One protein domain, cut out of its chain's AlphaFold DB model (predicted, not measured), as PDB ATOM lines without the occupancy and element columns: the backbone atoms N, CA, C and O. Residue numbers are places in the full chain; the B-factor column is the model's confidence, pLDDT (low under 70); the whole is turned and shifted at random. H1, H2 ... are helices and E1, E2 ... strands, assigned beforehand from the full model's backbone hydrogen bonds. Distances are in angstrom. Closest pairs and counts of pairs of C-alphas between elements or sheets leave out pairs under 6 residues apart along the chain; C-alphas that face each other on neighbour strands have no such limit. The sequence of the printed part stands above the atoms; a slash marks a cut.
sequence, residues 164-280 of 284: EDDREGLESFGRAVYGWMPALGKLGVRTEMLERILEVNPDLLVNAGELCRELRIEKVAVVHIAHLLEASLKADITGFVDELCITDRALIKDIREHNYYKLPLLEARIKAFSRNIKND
ATOM      1  N   GLU A 164     313.315 447.442 416.940       89.38
ATOM      2  CA  GLU A 164     314.170 446.404 416.360       89.38
ATOM      3  C   GLU A 164     315.512 446.259 417.110       89.38
ATOM      4  O   GLU A 164     315.901 447.108 417.911       89.38
ATOM      5  N   ASP A 165     316.247 445.178 416.835       81.12
ATOM      6  CA  ASP A 165     317.561 444.891 417.444       81.12
ATOM      7  C   ASP A 165     318.740 445.482 416.637       81.12
ATOM      8  O   ASP A 165     319.883 445.025 416.738       81.12
ATOM      9  N   ASP A 166     318.475 446.470 415.783       86.00
ATOM     10  CA  ASP A 166     319.444 447.052 414.861       86.00
ATOM     11  C   ASP A 166     319.751 448.534 415.174       86.00
ATOM     12  O   ASP A 166     319.501 449.042 416.271       86.00
ATOM     13  N   ARG A 167     320.359 449.249 414.216       85.56
ATOM     14  CA  ARG A 167     320.689 450.668 414.395       85.56
ATOM     15  C   ARG A 167     319.440 451.553 414.483       85.56
ATOM     16  O   ARG A 167     319.454 452.514 415.249       85.56
ATOM     17  N   GLU A 168     318.393 451.255 413.721       87.81
ATOM     18  CA  GLU A 168     317.119 451.982 413.804       87.81
ATOM     19  C   GLU A 168     316.424 451.693 415.144       87.81
ATOM     20  O   GLU A 168     315.843 452.588 415.770       87.81
ATOM     21  N   GLY A 169     316.594 450.467 415.642       90.31
ATOM     22  CA  GLY A 169     316.279 450.041 416.999       90.31
ATOM     23  C   GLY A 169     316.905 450.905 418.091       90.31
ATOM     24  O   GLY A 169     316.199 451.398 418.973       90.31
ATOM     25  N   LEU A 170     318.217 451.157 418.017       92.56
ATOM     26  CA  LEU A 170     318.920 452.041 418.958       92.56
ATOM     27  C   LEU A 170     318.338 453.462 418.956       92.56
ATOM     28  O   LEU A 170     318.106 454.029 420.026       92.56
ATOM     29  N   GLU A 171     318.078 454.037 417.779       92.75
ATOM     30  CA  GLU A 171     317.487 455.378 417.680       92.75
ATOM     31  C   GLU A 171     316.083 455.423 418.292       92.75
ATOM     32  O   GLU A 171     315.756 456.348 419.043       92.75
ATOM     33  N   SER A 172     315.260 454.410 418.016       93.44
ATOM     34  CA  SER A 172     313.903 454.293 418.559       93.44
ATOM     35  C   SER A 172     313.912 454.097 420.075       93.44
ATOM     36  O   SER A 172     313.178 454.780 420.791       93.44
ATOM     37  N   PHE A 173     314.808 453.248 420.585       95.81
ATOM     38  CA  PHE A 173     315.055 453.091 422.015       95.81
ATOM     39  C   PHE A 173     315.456 454.423 422.659       95.81
ATOM     40  O   PHE A 173     314.863 454.824 423.662       95.81
ATOM     41  N   GLY A 174     316.416 455.134 422.059       95.19
ATOM     42  CA  GLY A 174     316.884 456.441 422.511       95.19
ATOM     43  C   GLY A 174     315.752 457.459 422.619       95.19
ATOM     44  O   GLY A 174     315.573 458.051 423.683       95.19
ATOM     45  N   ARG A 175     314.930 457.594 421.568       92.62
ATOM     46  CA  ARG A 175     313.748 458.476 421.559       92.62
ATOM     47  C   ARG A 175     312.741 458.084 422.643       92.62
ATOM     48  O   ARG A 175     312.239 458.949 423.358       92.62
ATOM     49  N   ALA A 176     312.485 456.788 422.823       93.75
ATOM     50  CA  ALA A 176     311.553 456.305 423.836       93.75
ATOM     51  C   ALA A 176     312.011 456.661 425.262       93.75
ATOM     52  O   ALA A 176     311.220 457.194 426.049       93.75
ATOM     53  N   VAL A 177     313.277 456.391 425.605       95.75
ATOM     54  CA  VAL A 177     313.771 456.499 426.989       95.75
ATOM     55  C   VAL A 177     314.402 457.842 427.329       95.75
ATOM     56  O   VAL A 177     314.547 458.138 428.515       95.75
ATOM     57  N   TYR A 178     314.766 458.668 426.348       94.81
ATOM     58  CA  TYR A 178     315.354 459.988 426.554       94.81
ATOM     59  C   TYR A 178     314.665 461.035 425.681       94.81
ATOM     60  O   TYR A 178     314.687 460.975 424.457       94.81
ATOM     61  N   GLY A 179     314.074 462.041 426.319       91.44
ATOM     62  CA  GLY A 179     313.385 463.098 425.591       91.44
ATOM     63  C   GLY A 179     312.916 464.217 426.501       91.44
ATOM     64  O   GLY A 179     313.315 464.309 427.665       91.44
ATOM     65  N   TRP A 180     312.077 465.101 425.969       87.12
ATOM     66  CA  TRP A 180     311.534 466.208 426.748       87.12
ATOM     67  C   TRP A 180     310.677 465.679 427.899       87.12
ATOM     68  O   TRP A 180     309.840 464.796 427.707       87.12
ATOM     69  N   MET A 181     310.911 466.213 429.099       85.19
ATOM     70  CA  MET A 181     310.148 465.921 430.308       85.19
ATOM     71  C   MET A 181     309.408 467.197 430.732       85.19
ATOM     72  O   MET A 181     309.988 468.018 431.453       85.19
ATOM     73  N   PRO A 182     308.139 467.386 430.324       77.00
ATOM     74  CA  PRO A 182     307.388 468.617 430.577       77.00
ATOM     75  C   PRO A 182     307.357 469.031 432.051       77.00
ATOM     76  O   PRO A 182     307.586 470.194 432.369       77.00
ATOM     77  N   ALA A 183     307.186 468.066 432.961       77.06
ATOM     78  CA  ALA A 183     307.173 468.309 434.405       77.06
ATOM     79  C   ALA A 183     308.497 468.884 434.950       77.06
ATOM     80  O   ALA A 183     308.500 469.533 435.994       77.06
ATOM     81  N   LEU A 184     309.619 468.648 434.261       79.81
ATOM     82  CA  LEU A 184     310.945 469.148 434.637       79.81
ATOM     83  C   LEU A 184     311.416 470.322 433.766       79.81
ATOM     84  O   LEU A 184     312.437 470.929 434.090       79.81
ATOM     85  N   GLY A 185     310.718 470.618 432.663       81.69
ATOM     86  CA  GLY A 185     311.086 471.665 431.708       81.69
ATOM     87  C   GLY A 185     312.455 471.460 431.051       81.69
ATOM     88  O   GLY A 185     313.153 472.438 430.785       81.69
ATOM     89  N   LYS A 186     312.882 470.206 430.855       87.75
ATOM     90  CA  LYS A 186     314.186 469.855 430.266       87.75
ATOM     91  C   LYS A 186     314.176 468.466 429.629       87.75
ATOM     92  O   LYS A 186     313.296 467.658 429.921       87.75
ATOM     93  N   LEU A 187     315.185 468.183 428.801       90.25
ATOM     94  CA  LEU A 187     315.483 466.824 428.342       90.25
ATOM     95  C   LEU A 187     315.957 465.956 429.514       90.25
ATOM     96  O   LEU A 187     316.666 466.433 430.406       90.25
ATOM     97  N   GLY A 188     315.566 464.686 429.510       93.12
ATOM     98  CA  GLY A 188     315.958 463.737 430.537       93.12
ATOM     99  C   GLY A 188     315.524 462.309 430.230       93.12
ATOM    100  O   GLY A 188     314.718 462.051 429.338       93.12
ATOM    101  N   VAL A 189     316.078 461.375 431.002       95.12
ATOM    102  CA  VAL A 189     315.673 459.966 430.959       95.12
ATOM    103  C   VAL A 189     314.287 459.787 431.579       95.12
ATOM    104  O   VAL A 189     314.051 460.178 432.725       95.12
ATOM    105  N   ARG A 190     313.390 459.150 430.827       94.38
ATOM    106  CA  ARG A 190     312.011 458.822 431.190       94.38
ATOM    107  C   ARG A 190     311.978 457.502 431.946       94.38
ATOM    108  O   ARG A 190     311.876 456.426 431.360       94.38
ATOM    109  N   THR A 191     312.063 457.579 433.270       94.25
ATOM    110  CA  THR A 191     312.109 456.390 434.136       94.25
ATOM    111  C   THR A 191     310.870 455.508 434.004       94.25
ATOM    112  O   THR A 191     311.003 454.292 434.024       94.25
ATOM    113  N   GLU A 192     309.687 456.093 433.788       93.75
ATOM    114  CA  GLU A 192     308.455 455.328 433.547       93.75
ATOM    115  C   GLU A 192     308.535 454.493 432.262       93.75
ATOM    116  O   GLU A 192     308.064 453.360 432.234       93.75
ATOM    117  N   MET A 193     309.174 455.009 431.204       95.38
ATOM    118  CA  MET A 193     309.394 454.236 429.978       95.38
ATOM    119  C   MET A 193     310.384 453.092 430.212       95.38
ATOM    120  O   MET A 193     310.137 451.977 429.767       95.38
ATOM    121  N   LEU A 194     311.466 453.332 430.964       96.81
ATOM    122  CA  LEU A 194     312.407 452.267 431.337       96.81
ATOM    123  C   LEU A 194     311.716 451.141 432.116       96.81
ATOM    124  O   LEU A 194     311.978 449.970 431.859       96.81
ATOM    125  N   GLU A 195     310.808 451.480 433.032       96.88
ATOM    126  CA  GLU A 195     309.998 450.493 433.752       96.88
ATOM    127  C   GLU A 195     309.086 449.702 432.807       96.88
ATOM    128  O   GLU A 195     308.985 448.485 432.934       96.88
ATOM    129  N   ARG A 196     308.473 450.354 431.810       96.81
ATOM    130  CA  ARG A 196     307.660 449.658 430.800       96.81
ATOM    131  C   ARG A 196     308.477 448.742 429.901       96.81
ATOM    132  O   ARG A 196     308.017 447.645 429.607       96.81
ATOM    133  N   ILE A 197     309.674 449.155 429.496       97.19
ATOM    134  CA  ILE A 197     310.581 448.307 428.714       97.19
ATOM    135  C   ILE A 197     310.980 447.079 429.535       97.19
ATOM    136  O   ILE A 197     310.842 445.966 429.042       97.19
ATOM    137  N   LEU A 198     311.351 447.251 430.807       97.12
ATOM    138  CA  LEU A 198     311.643 446.132 431.715       97.12
ATOM    139  C   LEU A 198     310.467 445.149 431.864       97.12
ATOM    140  O   LEU A 198     310.685 443.947 431.986       97.12
ATOM    141  N   GLU A 199     309.226 445.645 431.861       96.81
ATOM    142  CA  GLU A 199     308.012 444.817 431.938       96.81
ATOM    143  C   GLU A 199     307.676 444.081 430.628       96.81
ATOM    144  O   GLU A 199     307.038 443.025 430.670       96.81
ATOM    145  N   VAL A 200     308.004 444.667 429.471       96.50
ATOM    146  CA  VAL A 200     307.545 444.203 428.150       96.50
ATOM    147  C   VAL A 200     308.639 443.454 427.395       96.50
ATOM    148  O   VAL A 200     308.402 442.324 426.974       96.50
ATOM    149  N   ASN A 201     309.810 444.070 427.240       96.19
ATOM    150  CA  ASN A 201     310.952 443.526 426.513       96.19
ATOM    151  C   ASN A 201     312.273 444.031 427.143       96.19
ATOM    152  O   ASN A 201     312.839 445.025 426.678       96.19
ATOM    153  N   PRO A 202     312.759 443.394 428.229       96.19
ATOM    154  CA  PRO A 202     313.955 443.845 428.944       96.19
ATOM    155  C   PRO A 202     315.239 443.767 428.105       96.19
ATOM    156  O   PRO A 202     316.179 444.515 428.384       96.19
ATOM    157  N   ASP A 203     315.273 442.928 427.066       95.12
ATOM    158  CA  ASP A 203     316.449 442.732 426.210       95.12
ATOM    159  C   ASP A 203     316.836 444.016 425.459       95.12
ATOM    160  O   ASP A 203     318.019 444.268 425.228       95.12
ATOM    161  N   LEU A 204     315.872 444.912 425.203       95.75
ATOM    162  CA  LEU A 204     316.119 446.227 424.600       95.75
ATOM    163  C   LEU A 204     317.083 447.099 425.413       95.75
ATOM    164  O   LEU A 204     317.687 448.022 424.865       95.75
ATOM    165  N   LEU A 205     317.278 446.818 426.708       95.75
ATOM    166  CA  LEU A 205     318.251 447.545 427.526       95.75
ATOM    167  C   LEU A 205     319.709 447.253 427.151       95.75
ATOM    168  O   LEU A 205     320.606 447.908 427.689       95.75
ATOM    169  N   VAL A 206     319.962 446.354 426.196       92.94
ATOM    170  CA  VAL A 206     321.267 446.229 425.532       92.94
ATOM    171  C   VAL A 206     321.675 447.548 424.859       92.94
ATOM    172  O   VAL A 206     322.844 447.934 424.911       92.94
ATOM    173  N   ASN A 207     320.699 448.306 424.346       94.62
ATOM    174  CA  ASN A 207     320.897 449.606 423.701       94.62
ATOM    175  C   ASN A 207     321.290 450.720 424.684       94.62
ATOM    176  O   ASN A 207     321.845 451.746 424.286       94.62
ATOM    177  N   ALA A 208     321.065 450.524 425.989       94.56
ATOM    178  CA  ALA A 208     321.392 451.513 427.014       94.56
ATOM    179  C   ALA A 208     322.890 451.841 427.055       94.56
ATOM    180  O   ALA A 208     323.259 452.953 427.438       94.56
ATOM    181  N   GLY A 209     323.744 450.890 426.660       92.25
ATOM    182  CA  GLY A 209     325.186 451.087 426.644       92.25
ATOM    183  C   GLY A 209     325.633 452.144 425.643       92.25
ATOM    184  O   GLY A 209     326.337 453.086 426.008       92.25
ATOM    185  N   GLU A 210     325.169 452.030 424.400       92.88
ATOM    186  CA  GLU A 210     325.497 453.003 423.359       92.88
ATOM    187  C   GLU A 210     324.852 454.360 423.645       92.88
ATOM    188  O   GLU A 210     325.549 455.375 423.642       92.88
ATOM    189  N   LEU A 211     323.582 454.374 424.064       94.88
ATOM    190  CA  LEU A 211     322.910 455.611 424.463       94.88
ATOM    191  C   LEU A 211     323.662 456.327 425.599       94.88
ATOM    192  O   LEU A 211     323.819 457.544 425.590       94.88
ATOM    193  N   CYS A 212     324.188 455.589 426.581       94.88
ATOM    194  CA  CYS A 212     325.011 456.175 427.637       94.88
ATOM    195  C   CYS A 212     326.279 456.840 427.085       94.88
ATOM    196  O   CYS A 212     326.653 457.906 427.577       94.88
ATOM    197  N   ARG A 213     326.941 456.259 426.076       92.94
ATOM    198  CA  ARG A 213     328.112 456.875 425.426       92.94
ATOM    199  C   ARG A 213     327.728 458.168 424.706       92.94
ATOM    200  O   ARG A 213     328.414 459.174 424.888       92.94
ATOM    201  N   GLU A 214     326.618 458.172 423.976       93.75
ATOM    202  CA  GLU A 214     326.094 459.365 423.298       93.75
ATOM    203  C   GLU A 214     325.779 460.486 424.299       93.75
ATOM    204  O   GLU A 214     326.328 461.586 424.211       93.75
ATOM    205  N   LEU A 215     325.005 460.183 425.346       94.12
ATOM    206  CA  LEU A 215     324.641 461.150 426.385       94.12
ATOM    207  C   LEU A 215     325.867 461.691 427.144       94.12
ATOM    208  O   LEU A 215     325.876 462.845 427.582       94.12
ATOM    209  N   ARG A 216     326.931 460.888 427.293       92.31
ATOM    210  CA  ARG A 216     328.214 461.348 427.856       92.31
ATOM    211  C   ARG A 216     328.901 462.362 426.944       92.31
ATOM    212  O   ARG A 216     329.390 463.372 427.453       92.31
ATOM    213  N   ILE A 217     328.927 462.120 425.632       92.75
ATOM    214  CA  ILE A 217     329.493 463.048 424.637       92.75
ATOM    215  C   ILE A 217     328.722 464.374 424.651       92.75
ATOM    216  O   ILE A 217     329.332 465.446 424.663       92.75
ATOM    217  N   GLU A 218     327.397 464.303 424.757       92.62
ATOM    218  CA  GLU A 218     326.507 465.463 424.870       92.62
ATOM    219  C   GLU A 218     326.559 466.166 426.236       92.62
ATOM    220  O   GLU A 218     325.940 467.213 426.427       92.62
ATOM    221  N   LYS A 219     327.337 465.635 427.191       92.06
ATOM    222  CA  LYS A 219     327.493 466.171 428.554       92.06
ATOM    223  C   LYS A 219     326.167 466.259 429.318       92.06
ATOM    224  O   LYS A 219     325.963 467.167 430.129       92.06
ATOM    225  N   VAL A 220     325.279 465.298 429.085       92.75
ATOM    226  CA  VAL A 220     324.021 465.154 429.819       92.75
ATOM    227  C   VAL A 220     324.305 464.863 431.296       92.75
ATOM    228  O   VAL A 220     325.313 464.250 431.658       92.75
ATOM    229  N   ALA A 221     323.416 465.331 432.177       93.75
ATOM    230  CA  ALA A 221     323.576 465.171 433.617       93.75
ATOM    231  C   ALA A 221     323.711 463.690 434.020       93.75
ATOM    232  O   ALA A 221     322.911 462.845 433.621       93.75
ATOM    233  N   VAL A 222     324.687 463.400 434.889       95.62
ATOM    234  CA  VAL A 222     325.084 462.036 435.295       95.62
ATOM    235  C   VAL A 222     323.927 461.205 435.864       95.62
ATOM    236  O   VAL A 222     323.901 459.993 435.676       95.62
ATOM    237  N   VAL A 223     322.932 461.838 436.492       95.88
ATOM    238  CA  VAL A 223     321.726 461.156 436.993       95.88
ATOM    239  C   VAL A 223     320.986 460.378 435.898       95.88
ATOM    240  O   VAL A 223     320.485 459.289 436.151       95.88
ATOM    241  N   HIS A 224     320.948 460.897 434.669       96.06
ATOM    242  CA  HIS A 224     320.261 460.256 433.548       96.06
ATOM    243  C   HIS A 224     320.993 458.989 433.097       96.06
ATOM    244  O   HIS A 224     320.376 457.936 432.959       96.06
ATOM    245  N   ILE A 225     322.319 459.066 432.992       96.50
ATOM    246  CA  ILE A 225     323.176 457.901 432.744       96.50
ATOM    247  C   ILE A 225     323.008 456.875 433.871       96.50
ATOM    248  O   ILE A 225     322.814 455.696 433.604       96.50
ATOM    249  N   ALA A 226     322.989 457.308 435.135       97.25
ATOM    250  CA  ALA A 226     322.802 456.411 436.273       97.25
ATOM    251  C   ALA A 226     321.467 455.639 436.214       97.25
ATOM    252  O   ALA A 226     321.445 454.451 436.526       97.25
ATOM    253  N   HIS A 227     320.377 456.272 435.767       97.62
ATOM    254  CA  HIS A 227     319.092 455.591 435.570       97.62
ATOM    255  C   HIS A 227     319.127 454.541 434.454       97.62
ATOM    256  O   HIS A 227     318.532 453.479 434.625       97.62
ATOM    257  N   LEU A 228     319.836 454.804 433.352       97.44
ATOM    258  CA  LEU A 228     320.036 453.816 432.288       97.44
ATOM    259  C   LEU A 228     320.840 452.615 432.795       97.44
ATOM    260  O   LEU A 228     320.419 451.481 432.597       97.44
ATOM    261  N   LEU A 229     321.933 452.854 433.529       97.06
ATOM    262  CA  LEU A 229     322.743 451.779 434.114       97.06
ATOM    263  C   LEU A 229     321.949 450.947 435.129       97.06
ATOM    264  O   LEU A 229     322.018 449.723 435.105       97.06
ATOM    265  N   GLU A 230     321.176 451.591 436.010       97.75
ATOM    266  CA  GLU A 230     320.286 450.891 436.945       97.75
ATOM    267  C   GLU A 230     319.262 450.032 436.198       97.75
ATOM    268  O   GLU A 230     319.019 448.895 436.593       97.75
ATOM    269  N   ALA A 231     318.671 450.551 435.118       97.69
ATOM    270  CA  ALA A 231     317.729 449.790 434.313       97.69
ATOM    271  C   ALA A 231     318.414 448.575 433.667       97.69
ATOM    272  O   ALA A 231     317.905 447.467 433.814       97.69
ATOM    273  N   SER A 232     319.594 448.734 433.056       97.31
ATOM    274  CA  SER A 232     320.355 447.607 432.495       97.31
ATOM    275  C   SER A 232     320.653 446.534 433.542       97.31
ATOM    276  O   SER A 232     320.491 445.351 433.264       97.31
ATOM    277  N   LEU A 233     321.002 446.926 434.774       97.56
ATOM    278  CA  LEU A 233     321.192 445.976 435.874       97.56
ATOM    279  C   LEU A 233     319.898 445.246 436.258       97.56
ATOM    280  O   LEU A 233     319.960 444.069 436.593       97.56
ATOM    281  N   LYS A 234     318.734 445.908 436.205       97.69
ATOM    282  CA  LYS A 234     317.427 445.258 436.426       97.69
ATOM    283  C   LYS A 234     317.065 444.261 435.324       97.69
ATOM    284  O   LYS A 234     316.303 443.343 435.598       97.69
ATOM    285  N   ALA A 235     317.591 444.446 434.114       96.94
ATOM    286  CA  ALA A 235     317.453 443.517 432.993       96.94
ATOM    287  C   ALA A 235     318.546 442.429 432.964       96.94
ATOM    288  O   ALA A 235     318.666 441.725 431.970       96.94
ATOM    289  N   ASP A 236     319.377 442.313 434.007       96.75
ATOM    290  CA  ASP A 236     320.541 441.412 434.051       96.75
ATOM    291  C   ASP A 236     321.596 441.668 432.945       96.75
ATOM    292  O   ASP A 236     322.466 440.837 432.671       96.75
ATOM    293  N   ILE A 237     321.606 442.872 432.363       94.88
ATOM    294  CA  ILE A 237     322.592 443.321 431.372       94.88
ATOM    295  C   ILE A 237     323.715 444.070 432.095       94.88
ATOM    296  O   ILE A 237     323.712 445.295 432.231       94.88
ATOM    297  N   THR A 238     324.703 443.325 432.600       94.56
ATOM    298  CA  THR A 238     325.770 443.902 433.441       94.56
ATOM    299  C   THR A 238     327.021 444.325 432.673       94.56
ATOM    300  O   THR A 238     327.751 445.192 433.146       94.56
ATOM    301  N   GLY A 239     327.285 443.731 431.502       90.56
ATOM    302  CA  GLY A 239     328.589 443.817 430.827       90.56
ATOM    303  C   GLY A 239     329.070 445.246 430.562       90.56
ATOM    304  O   GLY A 239     330.221 445.573 430.839       90.56
ATOM    305  N   PHE A 240     328.179 446.130 430.112       90.56
ATOM    306  CA  PHE A 240     328.528 447.534 429.882       90.56
ATOM    307  C   PHE A 240     328.729 448.331 431.183       90.56
ATOM    308  O   PHE A 240     329.617 449.177 431.275       90.56
ATOM    309  N   VAL A 241     327.938 448.049 432.224       92.38
ATOM    310  CA  VAL A 241     328.100 448.695 433.539       92.38
ATOM    311  C   VAL A 241     329.470 448.353 434.132       92.38
ATOM    312  O   VAL A 241     330.141 449.209 434.712       92.38
ATOM    313  N   ASP A 242     329.900 447.109 433.939       93.19
ATOM    314  CA  ASP A 242     331.205 446.603 434.357       93.19
ATOM    315  C   ASP A 242     332.349 447.260 433.583       93.19
ATOM    316  O   ASP A 242     333.336 447.688 434.182       93.19
ATOM    317  N   GLU A 243     332.195 447.391 432.262       91.62
ATOM    318  CA  GLU A 243     333.128 448.114 431.396       91.62
ATOM    319  C   GLU A 243     333.330 449.550 431.896       91.62
ATOM    320  O   GLU A 243     334.464 449.948 432.161       91.62
ATOM    321  N   LEU A 244     332.247 450.306 432.119       90.56
ATOM    322  CA  LEU A 244     332.322 451.683 432.622       90.56
ATOM    323  C   LEU A 244     332.965 451.779 434.009       90.56
ATOM    324  O   LEU A 244     333.688 452.739 434.283       90.56
ATOM    325  N   CYS A 245     332.749 450.784 434.878       89.88
ATOM    326  CA  CYS A 245     333.418 450.718 436.178       89.88
ATOM    327  C   CYS A 245     334.951 450.684 436.053       89.88
ATOM    328  O   CYS A 245     335.651 451.159 436.953       89.88
ATOM    329  N   ILE A 246     335.470 450.136 434.952       89.69
ATOM    330  CA  ILE A 246     336.902 450.024 434.664       89.69
ATOM    331  C   ILE A 246     337.404 451.257 433.903       89.69
ATOM    332  O   ILE A 246     338.456 451.806 434.252       89.69
ATOM    333  N   THR A 247     336.669 451.687 432.876       89.69
ATOM    334  CA  THR A 247     337.146 452.642 431.866       89.69
ATOM    335  C   THR A 247     336.800 454.101 432.175       89.69
ATOM    336  O   THR A 247     337.634 454.970 431.927       89.69
ATOM    337  N   ASP A 248     335.646 454.397 432.786       91.56
ATOM    338  CA  ASP A 248     335.195 455.770 433.080       91.56
ATOM    339  C   ASP A 248     335.172 456.052 434.592       91.56
ATOM    340  O   ASP A 248     334.137 456.253 435.234       91.56
ATOM    341  N   ARG A 249     336.367 456.102 435.192       90.19
ATOM    342  CA  ARG A 249     336.528 456.388 436.630       90.19
ATOM    343  C   ARG A 249     335.933 457.736 437.051       90.19
ATOM    344  O   ARG A 249     335.559 457.877 438.216       90.19
ATOM    345  N   ALA A 250     335.869 458.712 436.142       92.06
ATOM    346  CA  ALA A 250     335.300 460.028 436.417       92.06
ATOM    347  C   ALA A 250     333.780 459.936 436.593       92.06
ATOM    348  O   ALA A 250     333.273 460.351 437.632       92.06
ATOM    349  N   LEU A 251     333.075 459.291 435.658       93.31
ATOM    350  CA  LEU A 251     331.639 459.030 435.779       93.31
ATOM    351  C   LEU A 251     331.303 458.289 437.076       93.31
ATOM    352  O   LEU A 251     330.398 458.677 437.812       93.31
ATOM    353  N   ILE A 252     332.051 457.228 437.379       94.56
ATOM    354  CA  ILE A 252     331.819 456.423 438.581       94.56
ATOM    355  C   ILE A 252     332.050 457.245 439.849       94.56
ATOM    356  O   ILE A 252     331.300 457.106 440.815       94.56
ATOM    357  N   LYS A 253     333.070 458.109 439.866       94.06
ATOM    358  CA  LYS A 253     333.300 459.035 440.976       94.06
ATOM    359  C   LYS A 253     332.112 459.988 441.146       94.06
ATOM    360  O   LYS A 253     331.600 460.079 442.260       94.06
ATOM    361  N   ASP A 254     331.623 460.591 440.067       95.31
ATOM    362  CA  ASP A 254     330.481 461.512 440.106       95.31
ATOM    363  C   ASP A 254     329.212 460.823 440.640       95.31
ATOM    364  O   ASP A 254     328.525 461.362 441.511       95.31
ATOM    365  N   ILE A 255     328.928 459.592 440.191       95.75
ATOM    366  CA  ILE A 255     327.799 458.783 440.685       95.75
ATOM    367  C   ILE A 255     327.923 458.544 442.198       95.75
ATOM    368  O   ILE A 255     326.940 458.653 442.935       95.75
ATOM    369  N   ARG A 256     329.130 458.239 442.692       94.56
ATOM    370  CA  ARG A 256     329.381 457.999 444.124       94.56
ATOM    371  C   ARG A 256     329.201 459.249 444.970       94.56
ATOM    372  O   ARG A 256     328.616 459.159 446.047       94.56
ATOM    373  N   GLU A 257     329.692 460.391 444.496       96.00
ATOM    374  CA  GLU A 257     329.564 461.682 445.186       96.00
ATOM    375  C   GLU A 257     328.098 462.093 445.366       96.00
ATOM    376  O   GLU A 257     327.745 462.714 446.365       96.00
ATOM    377  N   HIS A 258     327.218 461.642 444.466       96.06
ATOM    378  CA  HIS A 258     325.770 461.833 444.558       96.06
ATOM    379  C   HIS A 258     325.035 460.684 445.271       96.06
ATOM    380  O   HIS A 258     323.832 460.497 445.078       96.06
ATOM    381  N   ASN A 259     325.737 459.896 446.096       93.62
ATOM    382  CA  ASN A 259     325.186 458.742 446.813       93.62
ATOM    383  C   ASN A 259     324.408 457.788 445.888       93.62
ATOM    384  O   ASN A 259     323.297 457.349 446.202       93.62
ATOM    385  N   TYR A 260     324.974 457.528 444.706       94.94
ATOM    386  CA  TYR A 260     324.416 456.642 443.683       94.94
ATOM    387  C   TYR A 260     322.996 457.025 443.245       94.94
ATOM    388  O   TYR A 260     322.260 456.178 442.754       94.94
ATOM    389  N   TYR A 261     322.571 458.273 443.481       94.81
ATOM    390  CA  TYR A 261     321.201 458.745 443.262       94.81
ATOM    391  C   TYR A 261     320.121 457.871 443.926       94.81
ATOM    392  O   TYR A 261     318.969 457.879 443.499       94.81
ATOM    393  N   LYS A 262     320.476 457.144 445.001       95.56
ATOM    394  CA  LYS A 262     319.613 456.155 445.674       95.56
ATOM    395  C   LYS A 262     319.179 454.989 444.764       95.56
ATOM    396  O   LYS A 262     318.086 454.458 444.938       95.56
ATOM    397  N   LEU A 263     320.031 454.596 443.817       97.12
ATOM    398  CA  LEU A 263     319.817 453.472 442.903       97.12
ATOM    399  C   LEU A 263     320.534 452.222 443.458       97.12
ATOM    400  O   LEU A 263     321.768 452.152 443.407       97.12
ATOM    401  N   PRO A 264     319.806 451.274 444.082       97.00
ATOM    402  CA  PRO A 264     320.410 450.254 444.937       97.00
ATOM    403  C   PRO A 264     321.215 449.199 444.173       97.00
ATOM    404  O   PRO A 264     322.231 448.732 444.699       97.00
ATOM    405  N   LEU A 265     320.805 448.811 442.958       96.88
ATOM    406  CA  LEU A 265     321.557 447.818 442.182       96.88
ATOM    407  C   LEU A 265     322.859 448.422 441.665       96.88
ATOM    408  O   LEU A 265     323.918 447.806 441.797       96.88
ATOM    409  N   LEU A 266     322.804 449.657 441.170       96.88
ATOM    410  CA  LEU A 266     323.979 450.411 440.753       96.88
ATOM    411  C   LEU A 266     324.957 450.620 441.915       96.88
ATOM    412  O   LEU A 266     326.161 450.390 441.770       96.88
ATOM    413  N   GLU A 267     324.448 450.992 443.092       97.25
ATOM    414  CA  GLU A 267     325.250 451.116 444.309       97.25
ATOM    415  C   GLU A 267     325.954 449.801 444.663       97.25
ATOM    416  O   GLU A 267     327.170 449.783 444.894       97.25
ATOM    417  N   ALA A 268     325.204 448.695 444.699       96.12
ATOM    418  CA  ALA A 268     325.749 447.379 445.002       96.12
ATOM    419  C   ALA A 268     326.829 446.975 443.988       96.12
ATOM    420  O   ALA A 268     327.910 446.524 444.388       96.12
ATOM    421  N   ARG A 269     326.581 447.204 442.691       95.25
ATOM    422  CA  ARG A 269     327.504 446.836 441.612       95.25
ATOM    423  C   ARG A 269     328.811 447.620 441.673       95.25
ATOM    424  O   ARG A 269     329.884 447.014 441.707       95.25
ATOM    425  N   ILE A 270     328.744 448.947 441.791       94.31
ATOM    426  CA  ILE A 270     329.935 449.810 441.864       94.31
ATOM    427  C   ILE A 270     330.763 449.506 443.124       94.31
ATOM    428  O   ILE A 270     332.004 449.498 443.089       94.31
ATOM    429  N   LYS A 271     330.106 449.234 444.262       93.31
ATOM    430  CA  LYS A 271     330.799 448.833 445.497       93.31
ATOM    431  C   LYS A 271     331.506 447.487 445.349       93.31
ATOM    432  O   LYS A 271     332.636 447.376 445.826       93.31
ATOM    433  N   ALA A 272     330.881 446.503 444.702       90.75
ATOM    434  CA  ALA A 272     331.496 445.201 444.444       90.75
ATOM    435  C   ALA A 272     332.760 445.343 443.578       90.75
ATOM    436  O   ALA A 272     333.829 444.881 443.976       90.75
ATOM    437  N   PHE A 273     332.681 446.098 442.479       86.31
ATOM    438  CA  PHE A 273     333.831 446.366 441.605       86.31
ATOM    439  C   PHE A 273     334.993 447.049 442.328       86.31
ATOM    440  O   PHE A 273     336.152 446.664 442.189       86.31
ATOM    441  N   SER A 274     334.686 448.031 443.177       79.56
ATOM    442  CA  SER A 274     335.711 448.764 443.931       79.56
ATOM    443  C   SER A 274     336.459 447.909 444.956       79.56
ATOM    444  O   SER A 274     337.559 448.280 445.361       79.56
ATOM    445  N   ARG A 275     335.859 446.806 445.426       77.94
ATOM    446  CA  ARG A 275     336.526 445.854 446.325       77.94
ATOM    447  C   ARG A 275     337.471 444.942 445.549       77.94
ATOM    448  O   ARG A 275     338.581 444.721 446.015       77.94
ATOM    449  N   ASN A 276     337.067 444.499 444.360       72.00
ATOM    450  CA  ASN A 276     337.872 443.606 443.526       72.00
ATOM    451  C   ASN A 276     339.148 444.297 443.017       72.00
ATOM    452  O   ASN A 276     340.233 443.758 443.178       72.00
ATOM    453  N   ILE A 277     339.061 445.558 442.570       62.62
ATOM    454  CA  ILE A 277     340.241 446.322 442.107       62.62
ATOM    455  C   ILE A 277     341.289 446.517 443.222       62.62
ATOM    456  O   ILE A 277     342.488 446.525 442.956       62.62
ATOM    457  N   LYS A 278     340.858 446.651 444.485       59.53
ATOM    458  CA  LYS A 278     341.782 446.765 445.628       59.53
ATOM    459  C   LYS A 278     342.512 445.458 445.948       59.53
ATOM    460  O   LYS A 278     343.571 445.519 446.558       59.53
ATOM    461  N   ASN A 279     341.956 444.316 445.550       56.00
ATOM    462  CA  ASN A 279     342.575 443.006 445.744       56.00
ATOM    463  C   ASN A 279     343.477 442.602 444.565       56.00
ATOM    464  O   ASN A 279     344.357 441.771 444.752       56.00
ATOM    465  N   ASP A 280     343.301 443.228 443.397       49.91
ATOM    466  CA  ASP A 280     344.058 442.944 442.168       49.91
ATOM    467  C   ASP A 280     345.206 443.938 441.902       49.91
ATOM    468  O   ASP A 280     345.811 443.915 440.833       49.91
TER     469      ASP A 280
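This is residues 164 to 280 of the 284 residues of an uncharacterized protein of Chitinophaga dinghuensis (UniProt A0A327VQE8). Three helices in an up-and-down bundle, H2, H3 and H4, each running against the one before, make the core; H1 crosses H3, and a small hairpin of two strands, E1 and E2, lies near H4. H5, H6, H7 and H8 gather round the other side of H4, and H8 runs away from it to one end of the longest axis. The printed part has 117 residues, mostly helix, with eight named helices and two named strands in the order H1 E1 E2 H2 H3 H4 H5 H6 H7 H8; the sheet, E1 - E2, is antiparallel. It is compact, with a radius of gyration of the C-alphas of 13.9 A and spans of 42 by 30 by 25 A.

H1, residues 167 to 177, touches residues 204 to 211 of H3, residues 202 to 217, about perpendicular at 85 degrees, closest at the C-alphas of Leu 170 and Asn 207, 5.7 A. The hairpin of E1, residues 178 to 181, and E2, residues 186 to 189, has N 181 and O 186 at 2.9 A, within hydrogen-bond range. H2, residues 191 to 200, touches H4, residues 222 to 234, at a shallow tilt of 17 degrees, the same way, closest at the C-alphas of Leu 194 and Ala 231, 6.6 A. H3 and H4 form a helical hairpin at a shallow tilt of 21 degrees, closest at the C-alphas of Leu 205 and Ser 232, 5.4 A. H4 is the hub; it only just touches H5, residues 239 to 247, with 3 pairs of C-alphas within 8 A, and H7, residues 259 to 262, also with 3. H4 touches H6, residues 249 to 257, at 87 degrees, about perpendicular, closest at the C-alphas of Val 222 and Ile 255, 6.9 A. Residues 265 to 266 of H8, residues 264 to 279, touch H4, about perpendicular at 90 degrees, closest at the C-alphas of Glu 230 and Leu 266, 5.3 A. Each O i to N i+4 pair is within hydrogen-bond range in H1, H2, H4, H5 and H6, against 7 of 12 in H3 and 11 of 12 in H8; H7 is too short for one.

H1 begins at C-alpha 167, (320.689, 450.668, 414.395), and is 15.5 A long. H3 is 25.1 A long, with a kink of 34 degrees near residue 210. H4 is 18.5 A long. H8 is 23.3 A long and ends at C-alpha 279, (342.575, 443.006, 445.744).

The C-alphas farthest apart, Pro 182 and Asp 280, are 46.2 A apart. The printed part has no cut, and no link is long. Residues 277 to 280 are under 70 in pLDDT.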